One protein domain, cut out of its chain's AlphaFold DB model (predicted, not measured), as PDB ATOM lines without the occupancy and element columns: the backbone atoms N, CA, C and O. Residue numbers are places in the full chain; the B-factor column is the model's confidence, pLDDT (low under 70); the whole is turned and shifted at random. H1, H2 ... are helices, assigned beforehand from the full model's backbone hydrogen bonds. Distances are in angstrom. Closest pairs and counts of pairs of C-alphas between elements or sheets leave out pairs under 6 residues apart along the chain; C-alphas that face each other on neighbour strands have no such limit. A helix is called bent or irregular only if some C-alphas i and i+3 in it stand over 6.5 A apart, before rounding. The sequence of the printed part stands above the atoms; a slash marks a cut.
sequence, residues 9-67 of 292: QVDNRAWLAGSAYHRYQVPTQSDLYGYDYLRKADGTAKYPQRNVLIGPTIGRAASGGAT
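Overview. This is residues 9 to 67 of the 292 residues of an uncharacterized protein of Fusarium oxysporum f. sp. lycopersici (strain 4287 / CBS 123668 / FGSC 9935 / NRRL 34936) (UniProt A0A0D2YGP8). A flat, open, three-pronged shape: one prong is an arm made of the first printed residues and the longest helix, H1, and of it residues 9 to 20, of which 13 to 20 belong to H1, stick out; H2 sits with loops near the end of H1 at Arg 23, and H3 makes a separate prong. No two helices pack together. The printed part has 59 residues, with H1, H2 and H3 in that order and no named strand; the class is all helix, though under half of the residues, 26, are in named elements. It is loose, with a radius of gyration of the C-alphas of 13.9 A and spans of 43 by 35 by 19 A.

Along the chain. H1, residues 13 to 24, is 16.0 A long and begins at C-alpha 13 (214.012, 345.270, 236.323). It is irregular: C-alphas 19 and 22 are 7.6 A apart. H2, residues 33 to 38, is 9.9 A long and also irregular, with C-alphas 34 and 37 7.4 A apart. H3, residues 55 to 62, is 10.5 A long and ends at C-alpha 62 (230.244, 323.278, 238.899).

Arrangement. H1 and H2 are close but not clearly touching; their closest C-alphas, Arg 23 and Leu 38, are 6.7 A apart. They run opposite ways at a steep tilt of 63 degrees. H3 is apart from H1 and H2. Every O i to N i+4 pair is within hydrogen-bond range in H3, against 4 of 8 in H1 and 0 of 2 in H2, where 2 of 3 O i to N i+3 pairs are.

Size, cuts and confidence. The C-alphas of Gln 9 and Asp 31, the two farthest apart, are 43.3 A apart. The printed part has no cut. The link from H2 to H3, 16 residues, is long. No printed residue is under 70 in pLDDT.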
ATOM      1  N   GLN A   9     219.691 355.150 230.621       87.88
ATOM      2  CA  GLN A   9     218.531 354.512 231.228       87.88
ATOM      3  C   GLN A   9     219.004 353.701 232.431       87.88
ATOM      4  O   GLN A   9     219.860 352.830 232.302       87.88
ATOM      5  N   VAL A  10     218.435 354.001 233.596       91.44
ATOM      6  CA  VAL A  10     218.675 353.265 234.835       91.44
ATOM      7  C   VAL A  10     217.368 352.586 235.216       91.44
ATOM      8  O   VAL A  10     216.356 353.255 235.414       91.44
ATOM      9  N   ASP A  11     217.384 351.263 235.316       93.38
ATOM     10  CA  ASP A  11     216.294 350.495 235.904       93.38
ATOM     11  C   ASP A  11     216.843 349.318 236.719       93.38
ATOM     12  O   ASP A  11     218.018 348.963 236.632       93.38
ATOM     13  N   ASN A  12     215.991 348.741 237.562       93.69
ATOM     14  CA  ASN A  12     216.307 347.582 238.396       93.69
ATOM     15  C   ASN A  12     215.509 346.338 237.974       93.69
ATOM     16  O   ASN A  12     215.380 345.393 238.757       93.69
ATOM     17  N   ARG A  13     214.948 346.320 236.755       93.25
ATOM     18  CA  ARG A  13     214.012 345.270 236.323       93.25
ATOM     19  C   ARG A  13     214.665 343.894 236.332       93.25
ATOM     20  O   ARG A  13     214.029 342.930 236.744       93.25
ATOM     21  N   ALA A  14     215.934 343.812 235.931       90.06
ATOM     22  CA  ALA A  14     216.700 342.568 235.965       90.06
ATOM     23  C   ALA A  14     216.847 342.014 237.394       90.06
ATOM     24  O   ALA A  14     216.658 340.818 237.606       90.06
ATOM     25  N   TRP A  15     217.095 342.882 238.379       92.62
ATOM     26  CA  TRP A  15     217.218 342.485 239.784       92.62
ATOM     27  C   TRP A  15     215.889 342.005 240.363       92.62
ATOM     28  O   TRP A  15     215.834 340.934 240.966       92.62
ATOM     29  N   LEU A  16     214.803 342.740 240.102       92.81
ATOM     30  CA  LEU A  16     213.457 342.341 240.522       92.81
ATOM     31  C   LEU A  16     213.022 341.019 239.870       92.81
ATOM     32  O   LEU A  16     212.444 340.159 240.534       92.81
ATOM     33  N   ALA A  17     213.329 340.828 238.582       91.38
ATOM     34  CA  ALA A  17     213.062 339.574 237.882       91.38
ATOM     35  C   ALA A  17     213.891 338.412 238.455       91.38
ATOM     36  O   ALA A  17     213.367 337.308 238.617       91.38
ATOM     37  N   GLY A  18     215.156 338.668 238.806       92.25
ATOM     38  CA  GLY A  18     216.059 337.703 239.432       92.25
ATOM     39  C   GLY A  18     215.503 337.123 240.735       92.25
ATOM     40  O   GLY A  18     215.502 335.906 240.908       92.25
ATOM     41  N   SER A  19     214.923 337.955 241.607       92.44
ATOM     42  CA  SER A  19     214.374 337.510 242.901       92.44
ATOM     43  C   SER A  19     213.261 336.460 242.780       92.44
ATOM     44  O   SER A  19     213.085 335.628 243.669       92.44
ATOM     45  N   ALA A  20     212.508 336.467 241.676       93.25
ATOM     46  CA  ALA A  20     211.446 335.496 241.414       93.25
ATOM     47  C   ALA A  20     211.860 334.386 240.433       93.25
ATOM     48  O   ALA A  20     211.064 333.480 240.188       93.25
ATOM     49  N   TYR A  21     213.073 334.437 239.874       93.56
ATOM     50  CA  TYR A  21     213.487 333.596 238.748       93.56
ATOM     51  C   TYR A  21     213.388 332.092 239.045       93.56
ATOM     52  O   TYR A  21     212.909 331.337 238.202       93.56
ATOM     53  N   HIS A  22     213.724 331.672 240.269       92.12
ATOM     54  CA  HIS A  22     213.625 330.276 240.726       92.12
ATOM     55  C   HIS A  22     212.220 329.665 240.551       92.12
ATOM     56  O   HIS A  22     212.088 328.461 240.340       92.12
ATOM     57  N   ARG A  23     211.155 330.481 240.578       95.62
ATOM     58  CA  ARG A  23     209.763 330.026 240.393       95.62
ATOM     59  C   ARG A  23     209.462 329.579 238.959       95.62
ATOM     60  O   ARG A  23     208.498 328.850 238.743       95.62
ATOM     61  N   TYR A  24     210.288 330.004 238.002       95.81
ATOM     62  CA  TYR A  24     210.180 329.730 236.563       95.81
ATOM     63  C   TYR A  24     211.254 328.733 236.083       95.81
ATOM     64  O   TYR A  24     211.576 328.695 234.890       95.81
ATOM     65  N   GLN A  25     211.865 328.006 237.024       95.19
ATOM     66  CA  GLN A  25     212.970 327.059 236.831       95.19
ATOM     67  C   GLN A  25     212.692 325.718 237.526       95.19
ATOM     68  O   GLN A  25     213.611 325.048 237.991       95.19
ATOM     69  N   VAL A  26     211.420 325.338 237.652       95.00
ATOM     70  CA  VAL A  26     211.005 324.128 238.363       95.00
ATOM     71  C   VAL A  26     211.462 322.888 237.575       95.00
ATOM     72  O   VAL A  26     211.035 322.725 236.430       95.00
ATOM     73  N   PRO A  27     212.303 322.005 238.149       91.88
ATOM     74  CA  PRO A  27     212.767 320.799 237.462       91.88
ATOM     75  C   PRO A  27     211.623 319.840 237.121       91.88
ATOM     76  O   PRO A  27     210.636 319.749 237.846       91.88
ATOM     77  N   THR A  28     211.756 319.065 236.048       85.88
ATOM     78  CA  THR A  28     210.763 318.030 235.706       85.88
ATOM     79  C   THR A  28     210.927 316.752 236.527       85.88
ATOM     80  O   THR A  28     209.986 315.971 236.621       85.88
ATOM     81  N   GLN A  29     212.103 316.537 237.122       83.62
ATOM     82  CA  GLN A  29     212.377 315.395 237.990       83.62
ATOM     83  C   GLN A  29     211.597 315.532 239.310       83.62
ATOM     84  O   GLN A  29     211.524 316.624 239.886       83.62
ATOM     85  N   SER A  30     210.968 314.443 239.756       78.25
ATOM     86  CA  SER A  30     210.067 314.417 240.920       78.25
ATOM     87  C   SER A  30     210.766 314.121 242.250       78.25
ATOM     88  O   SER A  30     210.197 314.351 243.310       78.25
ATOM     89  N   ASP A  31     211.985 313.601 242.203       84.25
ATOM     90  CA  ASP A  31     212.867 313.312 243.340       84.25
ATOM     91  C   ASP A  31     213.486 314.581 243.963       84.25
ATOM     92  O   ASP A  31     213.898 314.569 245.126       84.25
ATOM     93  N   LEU A  32     213.472 315.709 243.241       90.12
ATOM     94  CA  LEU A  32     213.877 317.036 243.723       90.12
ATOM     95  C   LEU A  32     212.785 317.706 244.576       90.12
ATOM     96  O   LEU A  32     212.319 318.819 244.290       90.12
ATOM     97  N   TYR A  33     212.417 317.029 245.664       92.12
ATOM     98  CA  TYR A  33     211.318 317.381 246.575       92.12
ATOM     99  C   TYR A  33     211.421 318.795 247.178       92.12
ATOM    100  O   TYR A  33     210.425 319.383 247.605       92.12
ATOM    101  N   GLY A  34     212.616 319.400 247.202       91.94
ATOM    102  CA  GLY A  34     212.805 320.786 247.642       91.94
ATOM    103  C   GLY A  34     212.002 321.805 246.823       91.94
ATOM    104  O   GLY A  34     211.725 322.903 247.301       91.94
ATOM    105  N   TYR A  35     211.563 321.440 245.615       92.94
ATOM    106  CA  TYR A  35     210.739 322.285 244.754       92.94
ATOM    107  C   TYR A  35     209.229 322.015 244.885       92.94
ATOM    108  O   TYR A  35     208.444 322.678 244.204       92.94
ATOM    109  N   ASP A  36     208.780 321.075 245.718       92.44
ATOM    110  CA  ASP A  36     207.363 320.666 245.780       92.44
ATOM    111  C   ASP A  36     206.425 321.815 246.154       92.44
ATOM    112  O   ASP A  36     205.305 321.911 245.653       92.44
ATOM    113  N   TYR A  37     206.905 322.781 246.942       92.56
ATOM    114  CA  TYR A  37     206.134 323.981 247.274       92.56
ATOM    115  C   TYR A  37     205.791 324.852 246.045       92.56
ATOM    116  O   TYR A  37     204.890 325.695 246.123       92.56
ATOM    117  N   LEU A  38     206.458 324.639 244.903       95.12
ATOM    118  CA  LEU A  38     206.207 325.292 243.613       95.12
ATOM    119  C   LEU A  38     205.325 324.458 242.667       95.12
ATOM    120  O   LEU A  38     205.046 324.917 241.558       95.12
ATOM    121  N   ARG A  39     204.851 323.279 243.090       94.50
ATOM    122  CA  ARG A  39     203.959 322.403 242.313       94.50
ATOM    123  C   ARG A  39     202.536 322.388 242.859       94.50
ATOM    124  O   ARG A  39     202.298 322.582 244.051       94.50
ATOM    125  N   LYS A  40     201.571 322.205 241.967       94.62
ATOM    126  CA  LYS A  40     200.170 321.929 242.298       94.62
ATOM    127  C   LYS A  40     200.017 320.459 242.711       94.62
ATOM    128  O   LYS A  40     200.951 319.672 242.593       94.62
ATOM    129  N   ALA A  41     198.820 320.092 243.168       92.38
ATOM    130  CA  ALA A  41     198.506 318.720 243.575       92.38
ATOM    131  C   ALA A  41     198.646 317.692 242.432       92.38
ATOM    132  O   ALA A  41     198.921 316.530 242.698       92.38
ATOM    133  N   ASP A  42     198.499 318.122 241.176       92.06
ATOM    134  CA  ASP A  42     198.687 317.293 239.975       92.06
ATOM    135  C   ASP A  42     200.160 317.190 239.519       92.06
ATOM    136  O   ASP A  42     200.443 316.643 238.456       92.06
ATOM    137  N   GLY A  43     201.103 317.749 240.287       90.31
ATOM    138  CA  GLY A  43     202.533 317.775 239.966       90.31
ATOM    139  C   GLY A  43     202.956 318.878 238.988       90.31
ATOM    140  O   GLY A  43     204.155 319.117 238.829       90.31
ATOM    141  N   THR A  44     202.019 319.605 238.372       93.00
ATOM    142  CA  THR A  44     202.343 320.697 237.442       93.00
ATOM    143  C   THR A  44     202.844 321.939 238.180       93.00
ATOM    144  O   THR A  44     202.502 322.191 239.338       93.00
ATOM    145  N   ALA A  45     203.667 322.757 237.521       95.62
ATOM    146  CA  ALA A  45     204.181 323.979 238.126       95.62
ATOM    147  C   ALA A  45     203.058 324.997 238.419       95.62
ATOM    148  O   ALA A  45     202.136 325.195 237.623       95.62
ATOM    149  N   LYS A  46     203.151 325.694 239.560       96.56
ATOM    150  CA  LYS A  46     202.221 326.779 239.933       96.56
ATOM    151  C   LYS A  46     202.367 328.015 239.041       96.56
ATOM    152  O   LYS A  46     201.391 328.730 238.838       96.56
ATOM    153  N   TYR A  47     203.572 328.260 238.532       96.38
ATOM    154  CA  TYR A  47     203.931 329.441 237.745       96.38
ATOM    155  C   TYR A  47     204.320 329.050 236.312       96.38
ATOM    156  O   TYR A  47     204.712 327.898 236.095       96.38
ATOM    157  N   PRO A  48     204.275 329.988 235.344       96.00
ATOM    158  CA  PRO A  48     204.850 329.771 234.018       96.00
ATOM    159  C   PRO A  48     206.293 329.263 234.112       96.00
ATOM    160  O   PRO A  48     207.021 329.646 235.023       96.00
ATOM    161  N   GLN A  49     206.720 328.413 233.183       96.25
ATOM    162  CA  GLN A  49     208.085 327.880 233.160       96.25
ATOM    163  C   GLN A  49     208.843 328.382 231.935       96.25
ATOM    164  O   GLN A  49     208.256 328.645 230.886       96.25
ATOM    165  N   ARG A  50     210.160 328.552 232.080       93.81
ATOM    166  CA  ARG A  50     211.048 328.855 230.952       93.81
ATOM    167  C   ARG A  50     211.314 327.570 230.166       93.81
ATOM    168  O   ARG A  50     211.477 326.510 230.755       93.81
ATOM    169  N   ASN A  51     211.463 327.696 228.849       93.19
ATOM    170  CA  ASN A  51     211.787 326.560 227.975       93.19
ATOM    171  C   ASN A  51     213.178 325.962 228.248       93.19
ATOM    172  O   ASN A  51     213.441 324.825 227.871       93.19
ATOM    173  N   VAL A  52     214.071 326.730 228.881       92.44
ATOM    174  CA  VAL A  52     215.417 326.296 229.260       92.44
ATOM    175  C   VAL A  52     215.554 326.373 230.777       92.44
ATOM    176  O   VAL A  52     215.367 327.442 231.373       92.44
ATOM    177  N   LEU A  53     215.906 325.238 231.380       92.44
ATOM    178  CA  LEU A  53     216.300 325.150 232.781       92.44
ATOM    179  C   LEU A  53     217.807 325.393 232.896       92.44
ATOM    180  O   LEU A  53     218.608 324.648 232.332       92.44
ATOM    181  N   ILE A  54     218.207 326.425 233.635       91.94
ATOM    182  CA  ILE A  54     219.623 326.774 233.818       91.94
ATOM    183  C   ILE A  54     220.302 325.898 234.874       91.94
ATOM    184  O   ILE A  54     221.505 325.659 234.782       91.94
ATOM    185  N   GLY A  55     219.533 325.379 235.839       89.38
ATOM    186  CA  GLY A  55     220.033 324.563 236.950       89.38
ATOM    187  C   GLY A  55     220.913 323.392 236.498       89.38
ATOM    188  O   GLY A  55     222.056 323.314 236.941       89.38
ATOM    189  N   PRO A  56     220.466 322.537 235.555       88.94
ATOM    190  CA  PRO A  56     221.284 321.439 235.035       88.94
ATOM    191  C   PRO A  56     222.596 321.882 234.373       88.94
ATOM    192  O   PRO A  56     223.605 321.189 234.481       88.94
ATOM    193  N   THR A  57     222.606 323.038 233.699       89.75
ATOM    194  CA  THR A  57     223.815 323.573 233.049       89.75
ATOM    195  C   THR A  57     224.830 324.029 234.093       89.75
ATOM    196  O   THR A  57     225.998 323.650 234.024       89.75
ATOM    197  N   ILE A  58     224.373 324.790 235.093       90.12
ATOM    198  CA  ILE A  58     225.210 325.263 236.202       90.12
ATOM    199  C   ILE A  58     225.728 324.074 237.013       90.12
ATOM    200  O   ILE A  58     226.929 323.972 237.248       90.12
ATOM    201  N   GLY A  59     224.845 323.140 237.375       89.31
ATOM    202  CA  GLY A  59     225.200 321.950 238.145       89.31
ATOM    203  C   GLY A  59     226.239 321.085 237.435       89.31
ATOM    204  O   GLY A  59     227.217 320.669 238.054       89.31
ATOM    205  N   ARG A  60     226.101 320.873 236.118       90.00
ATOM    206  CA  ARG A  60     227.102 320.150 235.317       90.00
ATOM    207  C   ARG A  60     228.453 320.863 235.314       90.00
ATOM    208  O   ARG A  60     229.472 320.201 235.472       90.00
ATOM    209  N   ALA A  61     228.469 322.183 235.132       91.56
ATOM    210  CA  ALA A  61     229.710 322.954 235.100       91.56
ATOM    211  C   ALA A  61     230.426 322.941 236.460       91.56
ATOM    212  O   ALA A  61     231.612 322.627 236.525       91.56
ATOM    213  N   ALA A  62     229.695 323.211 237.545       89.50
ATOM    214  CA  ALA A  62     230.244 323.278 238.899       89.50
ATOM    215  C   ALA A  62     230.762 321.925 239.411       89.50
ATOM    216  O   ALA A  62     231.699 321.873 240.198       89.50
ATOM    217  N   SER A  63     230.171 320.822 238.947       89.50
ATOM    218  CA  SER A  63     230.536 319.466 239.371       89.50
ATOM    219  C   SER A  63     231.582 318.784 238.487       89.50
ATOM    220  O   SER A  63     231.832 317.591 238.650       89.50
ATOM    221  N   GLY A  64     232.160 319.491 237.510       91.44
ATOM    222  CA  GLY A  64     233.098 318.886 236.559       91.44
ATOM    223  C   GLY A  64     232.454 317.812 235.672       91.44
ATOM    224  O   GLY A  64     233.132 316.898 235.212       91.44
ATOM    225  N   GLY A  65     231.143 317.905 235.434       90.69
ATOM    226  CA  GLY A  65     230.398 316.980 234.583       90.69
ATOM    227  C   GLY A  65     229.731 315.810 235.307       90.69
ATOM    228  O   GLY A  65     229.353 314.848 234.636       90.69
ATOM    229  N   ALA A  66     229.568 315.873 236.632       87.44
ATOM    230  CA  ALA A  66     228.949 314.794 237.397       87.44
ATOM    231  C   ALA A  66     227.527 314.471 236.903       87.44
ATOM    232  O   ALA A  66     226.734 315.349 236.562       87.44
ATOM    233  N   THR A  67     227.212 313.177 236.868       88.12
ATOM    234  CA  THR A  67     225.912 312.646 236.428       88.12
ATOM    235  C   THR A  67     224.954 312.373 237.585       88.12
ATOM    236  O   THR A  67     223.777 312.140 237.341       88.12
TER     237      THR A  67